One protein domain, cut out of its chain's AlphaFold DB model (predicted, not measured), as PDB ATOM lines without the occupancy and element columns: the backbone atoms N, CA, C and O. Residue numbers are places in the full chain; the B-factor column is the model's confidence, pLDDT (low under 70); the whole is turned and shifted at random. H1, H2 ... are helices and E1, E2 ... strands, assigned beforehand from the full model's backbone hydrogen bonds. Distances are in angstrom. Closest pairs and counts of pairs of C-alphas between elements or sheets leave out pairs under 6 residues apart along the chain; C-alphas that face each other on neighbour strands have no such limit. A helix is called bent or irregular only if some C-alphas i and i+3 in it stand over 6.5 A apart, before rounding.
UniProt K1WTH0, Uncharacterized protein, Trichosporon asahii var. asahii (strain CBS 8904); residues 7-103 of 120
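What this domain is: This is residues 7 to 103 of the 120 residues of an uncharacterized protein of Trichosporon asahii var. asahii (strain CBS 8904) (UniProt K1WTH0). A free arm, helix H1 with residues 24 to 31, sticks out from a loose body: a two-stranded antiparallel hairpin, E1 and E2, with short helices H2 and H3 near one end. The printed part has 97 residues with named elements in the order H1, H2, E1, E2, H3, mixed in class, under half of its residues in them. It is extended, radius of gyration of the C-alphas 23.7 A, spanning 74 by 31 by 29 A.

How they stand to each other: Start at H1, residues 7 to 23, which stands free and is apart from H2, residues 60 to 63. Next, E1, residues 75 to 81, and E2, residues 87 to 94, form an antiparallel hairpin at 158 degrees; find N 76 and O 93 within hydrogen-bond range, 2.9 A. The closest C-alphas of H2 and E1, Leu 63 and Leu 75, are 6.6 A apart; those of E1 and H3, residues 96 to 102, are Leu 75 and Ser 96, 7.1 A. O i to N i+4 pairs are within range in 11 of 13 for H1 and 1 of 3 for H3, with 2 of 4 O i to N i+3 pairs; H2 is too short.

Where its parts are: Find C-alpha 7 at (222.443, -53.964, 61.942); H1 runs 24.6 A, with a kink of 28 degrees near residue 14. E1 runs 19.5 A and E2 20.5 A; H3 is irregular, C-alphas 97 and 100 being 8.2 A apart, and it ends with C-alpha 102 at (190.989, -91.862, 24.621).

The domain as a whole: The farthest C-alphas, Leu 7 and Ser 71, are 74.4 A apart. The printed part has no cut; links H1 to H2 and H2 to E1 are long; pLDDT is under 70 at residues 30 and 42.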
ATOM      1  N   LEU A   7     222.774 -52.758  62.701       89.56
ATOM      2  CA  LEU A   7     222.443 -53.964  61.942       89.56
ATOM      3  C   LEU A   7     220.937 -54.072  61.670       89.56
ATOM      4  O   LEU A   7     220.534 -54.414  60.562       89.56
ATOM      5  N   ASN A   8     220.097 -53.729  62.651       89.56
ATOM      6  CA  ASN A   8     218.643 -53.758  62.474       89.56
ATOM      7  C   ASN A   8     218.203 -52.738  61.423       89.56
ATOM      8  O   ASN A   8     217.336 -53.036  60.607       89.56
ATOM      9  N   VAL A   9     218.825 -51.555  61.415       90.56
ATOM     10  CA  VAL A   9     218.541 -50.508  60.426       90.56
ATOM     11  C   VAL A   9     218.980 -50.948  59.027       90.56
ATOM     12  O   VAL A   9     218.214 -50.797  58.078       90.56
ATOM     13  N   ALA A  10     220.159 -51.564  58.900       91.94
ATOM     14  CA  ALA A  10     220.646 -52.092  57.624       91.94
ATOM     15  C   ALA A  10     219.732 -53.190  57.048       91.94
ATOM     16  O   ALA A  10     219.527 -53.255  55.837       91.94
ATOM     17  N   LEU A  11     219.143 -54.028  57.908       93.00
ATOM     18  CA  LEU A  11     218.255 -55.119  57.495       93.00
ATOM     19  C   LEU A  11     216.828 -54.668  57.144       93.00
ATOM     20  O   LEU A  11     216.123 -55.402  56.451       93.00
ATOM     21  N   LEU A  12     216.390 -53.469  57.543       92.19
ATOM     22  CA  LEU A  12     215.046 -52.977  57.206       92.19
ATOM     23  C   LEU A  12     214.829 -52.838  55.697       92.19
ATOM     24  O   LEU A  12     213.742 -53.144  55.217       92.19
ATOM     25  N   ILE A  13     215.849 -52.417  54.948       92.62
ATOM     26  CA  ILE A  13     215.761 -52.218  53.495       92.62
ATOM     27  C   ILE A  13     215.505 -53.542  52.749       92.62
ATOM     28  O   ILE A  13     214.507 -53.619  52.027       92.62
ATOM     29  N   PRO A  14     216.323 -54.605  52.909       95.12
ATOM     30  CA  PRO A  14     216.049 -55.878  52.249       95.12
ATOM     31  C   PRO A  14     214.747 -56.521  52.741       95.12
ATOM     32  O   PRO A  14     214.019 -57.088  51.931       95.12
ATOM     33  N   ILE A  15     214.393 -56.390  54.027       95.06
ATOM     34  CA  ILE A  15     213.114 -56.899  54.550       95.06
ATOM     35  C   ILE A  15     211.933 -56.181  53.887       95.06
ATOM     36  O   ILE A  15     211.015 -56.840  53.402       95.06
ATOM     37  N   ALA A  16     211.965 -54.849  53.800       94.81
ATOM     38  CA  ALA A  16     210.924 -54.070  53.135       94.81
ATOM     39  C   ALA A  16     210.806 -54.424  51.644       94.81
ATOM     40  O   ALA A  16     209.695 -54.561  51.136       94.81
ATOM     41  N   TYR A  17     211.931 -54.642  50.955       94.81
ATOM     42  CA  TYR A  17     211.936 -55.088  49.560       94.81
ATOM     43  C   TYR A  17     211.295 -56.472  49.382       94.81
ATOM     44  O   TYR A  17     210.498 -56.675  48.464       94.81
ATOM     45  N   LEU A  18     211.598 -57.422  50.268       94.06
ATOM     46  CA  LEU A  18     211.002 -58.758  50.226       94.06
ATOM     47  C   LEU A  18     209.499 -58.722  50.525       94.06
ATOM     48  O   LEU A  18     208.730 -59.377  49.825       94.06
ATOM     49  N   VAL A  19     209.072 -57.917  51.504       95.62
ATOM     50  CA  VAL A  19     207.647 -57.695  51.803       95.62
ATOM     51  C   VAL A  19     206.936 -57.066  50.604       95.62
ATOM     52  O   VAL A  19     205.872 -57.537  50.207       95.62
ATOM     53  N   PHE A  20     207.544 -56.063  49.969       95.06
ATOM     54  CA  PHE A  20     207.021 -55.465  48.742       95.06
ATOM     55  C   PHE A  20     206.862 -56.508  47.630       95.06
ATOM     56  O   PHE A  20     205.797 -56.594  47.026       95.06
ATOM     57  N   ARG A  21     207.871 -57.354  47.395       90.50
ATOM     58  CA  ARG A  21     207.810 -58.415  46.377       90.50
ATOM     59  C   ARG A  21     206.775 -59.501  46.696       90.50
ATOM     60  O   ARG A  21     206.232 -60.099  45.776       90.50
ATOM     61  N   ALA A  22     206.513 -59.766  47.975       89.81
ATOM     62  CA  ALA A  22     205.503 -60.734  48.397       89.81
ATOM     63  C   ALA A  22     204.070 -60.221  48.179       89.81
ATOM     64  O   ALA A  22     203.181 -61.010  47.874       89.81
ATOM     65  N   ILE A  23     203.846 -58.910  48.333       95.31
ATOM     66  CA  ILE A  23     202.513 -58.296  48.225       95.31
ATOM     67  C   ILE A  23     202.230 -57.811  46.798       95.31
ATOM     68  O   ILE A  23     201.081 -57.825  46.360       95.31
ATOM     69  N   VAL A  24     203.257 -57.388  46.057       92.94
ATOM     70  CA  VAL A  24     203.121 -56.915  44.678       92.94
ATOM     71  C   VAL A  24     203.379 -58.076  43.718       92.94
ATOM     72  O   VAL A  24     204.539 -58.451  43.518       92.94
ATOM     73  N   PRO A  25     202.333 -58.653  43.093       82.75
ATOM     74  CA  PRO A  25     202.515 -59.735  42.140       82.75
ATOM     75  C   PRO A  25     203.347 -59.238  40.957       82.75
ATOM     76  O   PRO A  25     202.998 -58.259  40.291       82.75
ATOM     77  N   GLN A  26     204.454 -59.924  40.674       79.19
ATOM     78  CA  GLN A  26     205.179 -59.693  39.432       79.19
ATOM     79  C   GLN A  26     204.294 -60.187  38.289       79.19
ATOM     80  O   GLN A  26     203.910 -61.357  38.265       79.19
ATOM     81  N   LYS A  27     203.949 -59.303  37.346       78.19
ATOM     82  CA  LYS A  27     203.300 -59.749  36.112       78.19
ATOM     83  C   LYS A  27     204.279 -60.687  35.401       78.19
ATOM     84  O   LYS A  27     205.412 -60.256  35.162       78.19
ATOM     85  N   PRO A  28     203.894 -61.935  35.087       76.06
ATOM     86  CA  PRO A  28     204.725 -62.768  34.238       76.06
ATOM     87  C   PRO A  28     204.930 -62.017  32.924       76.06
ATOM     88  O   PRO A  28     203.978 -61.488  32.343       76.06
ATOM     89  N   VAL A  29     206.187 -61.903  32.499       78.38
ATOM     90  CA  VAL A  29     206.492 -61.389  31.165       78.38
ATOM     91  C   VAL A  29     205.806 -62.340  30.185       78.38
ATOM     92  O   VAL A  29     206.009 -63.548  30.322       78.38
ATOM     93  N   PRO A  30     204.965 -61.852  29.251       64.69
ATOM     94  CA  PRO A  30     204.331 -62.720  28.276       64.69
ATOM     95  C   PRO A  30     205.433 -63.363  27.441       64.69
ATOM     96  O   PRO A  30     206.060 -62.704  26.611       64.69
ATOM     97  N   GLU A  31     205.705 -64.635  27.699       72.25
ATOM     98  CA  GLU A  31     206.660 -65.392  26.913       72.25
ATOM     99  C   GLU A  31     205.994 -65.658  25.562       72.25
ATOM    100  O   GLU A  31     204.933 -66.283  25.477       72.25
ATOM    101  N   VAL A  32     206.548 -65.077  24.498       72.44
ATOM    102  CA  VAL A  32     206.105 -65.396  23.141       72.44
ATOM    103  C   VAL A  32     206.545 -66.838  22.896       72.44
ATOM    104  O   VAL A  32     207.748 -67.096  22.961       72.44
ATOM    105  N   PRO A  33     205.615 -67.787  22.667       71.19
ATOM    106  CA  PRO A  33     206.007 -69.163  22.415       71.19
ATOM    107  C   PRO A  33     206.917 -69.193  21.180       71.19
ATOM    108  O   PRO A  33     206.636 -68.480  20.213       71.19
ATOM    109  N   PRO A  34     208.013 -69.965  21.193       74.50
ATOM    110  CA  PRO A  34     208.904 -70.046  20.049       74.50
ATOM    111  C   PRO A  34     208.146 -70.620  18.850       74.50
ATOM    112  O   PRO A  34     207.460 -71.637  18.953       74.50
ATOM    113  N   THR A  35     208.275 -69.952  17.706       76.69
ATOM    114  CA  THR A  35     207.571 -70.332  16.471       76.69
ATOM    115  C   THR A  35     208.442 -71.129  15.510       76.69
ATOM    116  O   THR A  35     207.962 -71.702  14.531       76.69
ATOM    117  N   THR A  36     209.731 -71.232  15.831       77.56
ATOM    118  CA  THR A  36     210.725 -72.003  15.092       77.56
ATOM    119  C   THR A  36     211.031 -73.316  15.799       77.56
ATOM    120  O   THR A  36     211.183 -73.381  17.020       77.56
ATOM    121  N   TYR A  37     211.139 -74.384  15.011       76.75
ATOM    122  CA  TYR A  37     211.545 -75.686  15.520       76.75
ATOM    123  C   TYR A  37     212.997 -75.645  15.998       76.75
ATOM    124  O   TYR A  37     213.904 -75.344  15.223       76.75
ATOM    125  N   THR A  38     213.217 -76.022  17.256       78.88
ATOM    126  CA  THR A  38     214.545 -76.325  17.797       78.88
ATOM    127  C   THR A  38     214.541 -77.762  18.303       78.88
ATOM    128  O   THR A  38     213.703 -78.134  19.126       78.88
ATOM    129  N   ALA A  39     215.467 -78.589  17.812       80.00
ATOM    130  CA  ALA A  39     215.563 -79.986  18.222       80.00
ATOM    131  C   ALA A  39     215.738 -80.098  19.750       80.00
ATOM    132  O   ALA A  39     216.605 -79.453  20.333       80.00
ATOM    133  N   GLY A  40     214.898 -80.910  20.397       76.00
ATOM    134  CA  GLY A  40     214.908 -81.109  21.852       76.00
ATOM    135  C   GLY A  40     214.041 -80.135  22.662       76.00
ATOM    136  O   GLY A  40     213.865 -80.352  23.857       76.00
ATOM    137  N   VAL A  41     213.446 -79.113  22.039       73.69
ATOM    138  CA  VAL A  41     212.510 -78.192  22.705       73.69
ATOM    139  C   VAL A  41     211.079 -78.588  22.339       73.69
ATOM    140  O   VAL A  41     210.681 -78.499  21.183       73.69
ATOM    141  N   TYR A  42     210.300 -79.059  23.317       63.03
ATOM    142  CA  TYR A  42     208.932 -79.563  23.101       63.03
ATOM    143  C   TYR A  42     207.889 -78.444  22.903       63.03
ATOM    144  O   TYR A  42     206.870 -78.654  22.255       63.03
ATOM    145  N   ASN A  43     208.150 -77.241  23.418       73.88
ATOM    146  CA  ASN A  43     207.165 -76.158  23.512       73.88
ATOM    147  C   ASN A  43     207.278 -75.138  22.367       73.88
ATOM    148  O   ASN A  43     207.434 -73.951  22.631       73.88
ATOM    149  N   TRP A  44     207.224 -75.579  21.109       76.50
ATOM    150  CA  TRP A  44     207.144 -74.680  19.949       76.50
ATOM    151  C   TRP A  44     205.860 -74.945  19.158       76.50
ATOM    152  O   TRP A  44     205.353 -76.069  19.132       76.50
ATOM    153  N   GLY A  45     205.321 -73.913  18.515       72.50
ATOM    154  CA  GLY A  45     204.141 -74.031  17.657       72.50
ATOM    155  C   GLY A  45     204.273 -73.126  16.435       72.50
ATOM    156  O   GLY A  45     204.770 -72.017  16.581       72.50
ATOM    157  N   PRO A  46     203.857 -73.557  15.232       70.88
ATOM    158  CA  PRO A  46     204.020 -72.752  14.023       70.88
ATOM    159  C   PRO A  46     203.180 -71.466  14.075       70.88
ATOM    160  O   PRO A  46     202.071 -71.476  14.613       70.88
ATOM    161  N   ASP A  47     203.674 -70.390  13.447       72.94
ATOM    162  CA  ASP A  47     202.977 -69.092  13.351       72.94
ATOM    163  C   ASP A  47     201.559 -69.227  12.772       72.94
ATOM    164  O   ASP A  47     200.601 -68.618  13.251       72.94
ATOM    165  N   LYS A  48     201.420 -70.063  11.739       73.50
ATOM    166  CA  LYS A  48     200.153 -70.402  11.085       73.50
ATOM    167  C   LYS A  48     200.119 -71.911  10.854       73.50
ATOM    168  O   LYS A  48     201.125 -72.500  10.459       73.50
ATOM    169  N   HIS A  49     198.964 -72.541  11.066       71.25
ATOM    170  CA  HIS A  49     198.777 -73.904  10.575       71.25
ATOM    171  C   HIS A  49     198.812 -73.906   9.040       71.25
ATOM    172  O   HIS A  49     198.343 -72.948   8.417       71.25
ATOM    173  N   PRO A  50     199.388 -74.948   8.420       77.94
ATOM    174  CA  PRO A  50     199.341 -75.089   6.974       77.94
ATOM    175  C   PRO A  50     197.887 -75.131   6.499       77.94
ATOM    176  O   PRO A  50     196.992 -75.552   7.231       77.94
ATOM    177  N   GLU A  51     197.654 -74.695   5.266       80.69
ATOM    178  CA  GLU A  51     196.335 -74.818   4.652       80.69
ATOM    179  C   GLU A  51     196.022 -76.300   4.444       80.69
ATOM    180  O   GLU A  51     196.804 -77.040   3.843       80.69
ATOM    181  N   VAL A  52     194.894 -76.743   4.994       78.06
ATOM    182  CA  VAL A  52     194.442 -78.133   4.931       78.06
ATOM    183  C   VAL A  52     193.119 -78.212   4.184       78.06
ATOM    184  O   VAL A  52     192.251 -77.355   4.332       78.06
ATOM    185  N   GLY A  53     192.955 -79.259   3.378       78.56
ATOM    186  CA  GLY A  53     191.660 -79.589   2.796       78.56
ATOM    187  C   GLY A  53     190.727 -80.163   3.861       78.56
ATOM    188  O   GLY A  53     191.128 -81.030   4.640       78.56
ATOM    189  N   ILE A  54     189.476 -79.705   3.887       83.38
ATOM    190  CA  ILE A  54     188.445 -80.275   4.759       83.38
ATOM    191  C   ILE A  54     188.013 -81.614   4.162       83.38
ATOM    192  O   ILE A  54     187.442 -81.666   3.076       83.38
ATOM    193  N   TRP A  55     188.298 -82.709   4.870       86.00
ATOM    194  CA  TRP A  55     187.907 -84.050   4.427       86.00
ATOM    195  C   TRP A  55     186.427 -84.343   4.698       86.00
ATOM    196  O   TRP A  55     185.728 -84.891   3.850       86.00
ATOM    197  N   LYS A  56     185.961 -84.013   5.907       91.25
ATOM    198  CA  LYS A  56     184.585 -84.227   6.350       91.25
ATOM    199  C   LYS A  56     184.264 -83.313   7.529       91.25
ATOM    200  O   LYS A  56     185.078 -83.170   8.439       91.25
ATOM    201  N   GLU A  57     183.061 -82.757   7.521       93.12
ATOM    202  CA  GLU A  57     182.491 -82.046   8.660       93.12
ATOM    203  C   GLU A  57     181.716 -83.010   9.559       93.12
ATOM    204  O   GLU A  57     181.125 -83.987   9.093       93.12
ATOM    205  N   TYR A  58     181.754 -82.738  10.860       93.50
ATOM    206  CA  TYR A  58     181.065 -83.524  11.872       93.50
ATOM    207  C   TYR A  58     180.255 -82.594  12.762       93.50
ATOM    208  O   TYR A  58     180.789 -81.642  13.340       93.50
ATOM    209  N   THR A  59     178.981 -82.912  12.937       95.62
ATOM    210  CA  THR A  59     178.191 -82.374  14.042       95.62
ATOM    211  C   THR A  59     178.603 -83.051  15.358       95.62
ATOM    212  O   THR A  59     179.120 -84.173  15.347       95.62
ATOM    213  N   PRO A  60     178.353 -82.427  16.524       94.25
ATOM    214  CA  PRO A  60     178.634 -83.061  17.813       94.25
ATOM    215  C   PRO A  60     177.918 -84.406  17.999       94.25
ATOM    216  O   PRO A  60     178.461 -85.304  18.635       94.25
ATOM    217  N   ILE A  61     176.719 -84.550  17.424       95.50
ATOM    218  CA  ILE A  61     175.921 -85.778  17.503       95.50
ATOM    219  C   ILE A  61     176.585 -86.891  16.689       95.50
ATOM    220  O   ILE A  61     176.786 -87.979  17.216       95.50
ATOM    221  N   GLU A  62     176.994 -86.612  15.448       94.94
ATOM    222  CA  GLU A  62     177.716 -87.584  14.613       94.94
ATOM    223  C   GLU A  62     179.073 -87.961  15.219       94.94
ATOM    224  O   GLU A  62     179.493 -89.116  15.167       94.94
ATOM    225  N   LEU A  63     179.775 -86.991  15.815       94.19
ATOM    226  CA  LEU A  63     181.072 -87.238  16.438       94.19
ATOM    227  C   LEU A  63     180.949 -88.147  17.670       94.19
ATOM    228  O   LEU A  63     181.801 -89.009  17.878       94.19
ATOM    229  N   ALA A  64     179.871 -87.999  18.445       93.56
ATOM    230  CA  ALA A  64     179.597 -88.802  19.636       93.56
ATOM    231  C   ALA A  64     179.352 -90.294  19.340       93.56
ATOM    232  O   ALA A  64     179.331 -91.110  20.260       93.56
ATOM    233  N   GLU A  65     179.167 -90.678  18.076       94.88
ATOM    234  CA  GLU A  65     179.101 -92.087  17.669       94.88
ATOM    235  C   GLU A  65     180.488 -92.741  17.546       94.88
ATOM    236  O   GLU A  65     180.600 -93.967  17.489       94.88
ATOM    237  N   SER A  66     181.557 -91.938  17.507       94.25
ATOM    238  CA  SER A  66     182.948 -92.384  17.354       94.25
ATOM    239  C   SER A  66     183.717 -92.297  18.676       94.25
ATOM    240  O   SER A  66     184.731 -91.608  18.771       94.25
ATOM    241  N   ASP A  67     183.214 -92.983  19.703       91.19
ATOM    242  CA  ASP A  67     183.690 -92.924  21.095       91.19
ATOM    243  C   ASP A  67     184.536 -94.137  21.532       91.19
ATOM    244  O   ASP A  67     184.980 -94.217  22.676       91.19
ATOM    245  N   GLY A  68     184.768 -95.110  20.647       90.31
ATOM    246  CA  GLY A  68     185.443 -96.360  21.009       90.31
ATOM    247  C   GLY A  68     184.536 -97.417  21.655       90.31
ATOM    248  O   GLY A  68     185.004 -98.535  21.876       90.31
ATOM    249  N   ILE A  69     183.268 -97.094  21.946       89.81
ATOM    250  CA  ILE A  69     182.257 -98.008  22.508       89.81
ATOM    251  C   ILE A  69     181.291 -98.446  21.407       89.81
ATOM    252  O   ILE A  69     181.171 -99.637  21.115       89.81
ATOM    253  N   LYS A  70     180.612 -97.479  20.777       85.06
ATOM    254  CA  LYS A  70     179.650 -97.727  19.688       85.06
ATOM    255  C   LYS A  70     180.355 -98.077  18.380       85.06
ATOM    256  O   LYS A  70     179.835 -98.829  17.561       85.06
ATOM    257  N   SER A  71     181.559 -97.543  18.204       87.25
ATOM    258  CA  SER A  71     182.429 -97.758  17.054       87.25
ATOM    259  C   SER A  71     183.839 -98.078  17.531       87.25
ATOM    260  O   SER A  71     184.281 -97.560  18.548       87.25
ATOM    261  N   LYS A  72     184.594 -98.881  16.770       88.38
ATOM    262  CA  LYS A  72     186.033 -99.086  17.034       88.38
ATOM    263  C   LYS A  72     186.862 -97.822  16.792       88.38
ATOM    264  O   LYS A  72     188.005 -97.753  17.238       88.38
ATOM    265  N   ARG A  73     186.325 -96.872  16.023       93.19
ATOM    266  CA  ARG A  73     186.998 -95.620  15.693       93.19
ATOM    267  C   ARG A  73     186.755 -94.604  16.802       93.19
ATOM    268  O   ARG A  73     185.624 -94.466  17.260       93.19
ATOM    269  N   ILE A  74     187.807 -93.888  17.178       94.94
ATOM    270  CA  ILE A  74     187.765 -92.834  18.191       94.94
ATOM    271  C   ILE A  74     188.131 -91.519  17.513       94.94
ATOM    272  O   ILE A  74     189.256 -91.363  17.027       94.94
ATOM    273  N   LEU A  75     187.179 -90.592  17.460       95.50
ATOM    274  CA  LEU A  75     187.379 -89.260  16.900       95.50
ATOM    275  C   LEU A  75     187.310 -88.213  18.013       95.50
ATOM    276  O   LEU A  75     186.400 -88.231  18.836       95.50
ATOM    277  N   LEU A  76     188.264 -87.283  18.021       94.75
ATOM    278  CA  LEU A  76     188.359 -86.225  19.024       94.75
ATOM    279  C   LEU A  76     188.369 -84.858  18.345       94.75
ATOM    280  O   LEU A  76     189.243 -84.584  17.527       94.75
ATOM    281  N   ALA A  77     187.434 -83.986  18.717       94.62
ATOM    282  CA  ALA A  77     187.485 -82.582  18.332       94.62
ATOM    283  C   ALA A  77     188.337 -81.797  19.334       94.62
ATOM    284  O   ALA A  77     188.059 -81.810  20.533       94.62
ATOM    285  N   ILE A  78     189.346 -81.087  18.837       92.00
ATOM    286  CA  ILE A  78     190.155 -80.163  19.634       92.00
ATOM    287  C   ILE A  78     189.843 -78.746  19.168       92.00
ATOM    288  O   ILE A  78     189.925 -78.438  17.978       92.00
ATOM    289  N   ALA A  79     189.464 -77.895  20.121       89.31
ATOM    290  CA  ALA A  79     189.283 -76.472  19.892       89.31
ATOM    291  C   ALA A  79     190.604 -75.746  20.147       89.31
ATOM    292  O   ALA A  79     191.180 -75.857  21.231       89.31
ATOM    293  N   LYS A  80     191.066 -74.982  19.161       84.12
ATOM    294  CA  LYS A  80     192.172 -74.048  19.340       84.12
ATOM    295  C   LYS A  80     191.613 -72.722  19.841       84.12
ATOM    296  O   LYS A  80     190.587 -72.259  19.341       84.12
ATOM    297  N   MET A  81     192.291 -72.130  20.818       83.50
ATOM    298  CA  MET A  81     191.915 -70.849  21.410       83.50
ATOM    299  C   MET A  81     192.976 -69.784  21.132       83.50
ATOM    300  O   MET A  81     194.157 -70.109  20.986       83.50
ATOM    301  N   ASP A  82     192.552 -68.525  21.046       82.44
ATOM    302  CA  ASP A  82     193.457 -67.376  21.089       82.44
ATOM    303  C   ASP A  82     193.862 -67.024  22.538       82.44
ATOM    304  O   ASP A  82     193.480 -67.692  23.502       82.44
ATOM    305  N   LYS A  83     194.667 -65.964  22.699       78.31
ATOM    306  CA  LYS A  83     195.117 -65.476  24.017       78.31
ATOM    307  C   LYS A  83     193.972 -64.940  24.885       78.31
ATOM    308  O   LYS A  83     194.120 -64.869  26.102       78.31
ATOM    309  N   ASP A  84     192.848 -64.603  24.264       88.44
ATOM    310  CA  ASP A  84     191.655 -64.046  24.894       88.44
ATOM    311  C   ASP A  84     190.587 -65.128  25.156       88.44
ATOM    312  O   ASP A  84     189.470 -64.814  25.557       88.44
ATOM    313  N   HIS A  85     190.952 -66.409  25.008       81.56
ATOM    314  CA  HIS A  85     190.099 -67.589  25.202       81.56
ATOM    315  C   HIS A  85     188.934 -67.715  24.203       81.56
ATOM    316  O   HIS A  85     187.977 -68.453  24.455       81.56
ATOM    317  N   ASN A  86     189.018 -67.067  23.041       87.12
ATOM    318  CA  ASN A  86     188.060 -67.272  21.959       87.12
ATOM    319  C   ASN A  86     188.454 -68.485  21.118       87.12
ATOM    320  O   ASN A  86     189.628 -68.707  20.828       87.12
ATOM    321  N   ILE A  87     187.461 -69.260  20.683       86.12
ATOM    322  CA  ILE A  87     187.683 -70.392  19.779       86.12
ATOM    323  C   ILE A  87     187.994 -69.858  18.380       86.12
ATOM    324  O   ILE A  87     187.156 -69.188  17.780       86.12
ATOM    325  N   ILE A  88     189.162 -70.217  17.849       87.81
ATOM    326  CA  ILE A  88     189.595 -69.835  16.496       87.81
ATOM    327  C   ILE A  88     189.452 -70.972  15.482       87.81
ATOM    328  O   ILE A  88     189.241 -70.723  14.301       87.81
ATOM    329  N   GLU A  89     189.555 -72.224  15.930       86.81
ATOM    330  CA  GLU A  89     189.525 -73.399  15.056       86.81
ATOM    331  C   GLU A  89     188.975 -74.608  15.820       86.81
ATOM    332  O   GLU A  89     189.187 -74.738  17.029       86.81
ATOM    333  N   ARG A  90     188.277 -75.505  15.117       90.44
ATOM    334  CA  ARG A  90     187.888 -76.824  15.627       90.44
ATOM    335  C   ARG A  90     188.276 -77.881  14.613       90.44
ATOM    336  O   ARG A  90     187.769 -77.867  13.495       90.44
ATOM    337  N   THR A  91     189.103 -78.823  15.042       90.94
ATOM    338  CA  THR A  91     189.649 -79.848  14.149       90.94
ATOM    339  C   THR A  91     189.423 -81.220  14.756       90.94
ATOM    340  O   THR A  91     189.638 -81.425  15.951       90.94
ATOM    341  N   VAL A  92     188.932 -82.151  13.937       93.56
ATOM    342  CA  VAL A  92     188.635 -83.528  14.345       93.56
ATOM    343  C   VAL A  92     189.821 -84.421  13.996       93.56
ATOM    344  O   VAL A  92     190.232 -84.498  12.839       93.56
ATOM    345  N   PHE A  93     190.347 -85.119  14.995       92.38
ATOM    346  CA  PHE A  93     191.485 -86.018  14.874       92.38
ATOM    347  C   PHE A  93     191.053 -87.470  15.053       92.38
ATOM    348  O   PHE A  93     190.277 -87.793  15.952       92.38
ATOM    349  N   ASP A  94     191.600 -88.359  14.223       93.94
ATOM    350  CA  ASP A  94     191.484 -89.800  14.432       93.94
ATOM    351  C   ASP A  94     192.519 -90.254  15.462       93.94
ATOM    352  O   ASP A  94     193.711 -90.391  15.170       93.94
ATOM    353  N   VAL A  95     192.047 -90.474  16.686       95.06
ATOM    354  CA  VAL A  95     192.875 -90.862  17.830       95.06
ATOM    355  C   VAL A  95     192.734 -92.347  18.157       95.06
ATOM    356  O   VAL A  95     193.149 -92.792  19.226       95.06
ATOM    357  N   SER A  96     192.221 -93.155  17.223       92.25
ATOM    358  CA  SER A  96     191.996 -94.594  17.429       92.25
ATOM    359  C   SER A  96     193.278 -95.354  17.804       92.25
ATOM    360  O   SER A  96     193.237 -96.311  18.574       92.25
ATOM    361  N   LYS A  97     194.452 -94.914  17.323       92.50
ATOM    362  CA  LYS A  97     195.753 -95.494  17.722       92.50
ATOM    363  C   LYS A  97     196.087 -95.256  19.202       92.50
ATOM    364  O   LYS A  97     196.832 -96.032  19.791       92.50
ATOM    365  N   GLY A  98     195.520 -94.210  19.800       89.56
ATOM    366  CA  GLY A  98     195.631 -93.857  21.213       89.56
ATOM    367  C   GLY A  98     194.489 -94.407  22.070       89.56
ATOM    368  O   GLY A  98     194.208 -93.844  23.123       89.56
ATOM    369  N   ALA A  99     193.818 -95.488  21.653       88.69
ATOM    370  CA  ALA A  99     192.642 -96.031  22.344       88.69
ATOM    371  C   ALA A  99     192.867 -96.383  23.824       88.69
ATOM    372  O   ALA A  99     191.917 -96.409  24.593       88.69
ATOM    373  N   ASN A 100     194.109 -96.631  24.248       88.88
ATOM    374  CA  ASN A 100     194.422 -96.848  25.663       88.88
ATOM    375  C   ASN A 100     194.242 -95.578  26.523       88.88
ATOM    376  O   ASN A 100     194.141 -95.697  27.737       88.88
ATOM    377  N   PHE A 101     194.242 -94.388  25.911       89.75
ATOM    378  CA  PHE A 101     194.080 -93.094  26.580       89.75
ATOM    379  C   PHE A 101     192.709 -92.462  26.299       89.75
ATOM    380  O   PHE A 101     192.073 -91.958  27.215       89.75
ATOM    381  N   TYR A 102     192.248 -92.500  25.042       89.94
ATOM    382  CA  TYR A 102     190.989 -91.862  24.621       89.94
ATOM    383  C   TYR A 102     189.790 -92.813  24.563       89.94
ATOM    384  O   TYR A 102     188.666 -92.362  24.370       89.94
ATOM    385  N   GLY A 103     190.025 -94.123  24.641       86.75
ATOM    386  CA  GLY A 103     188.966 -95.126  24.594       86.75
ATOM    387  C   GLY A 103     188.317 -95.357  25.958       86.75
ATOM    388  O   GLY A 103     188.788 -94.833  26.971       86.75
TER     389      GLY A 103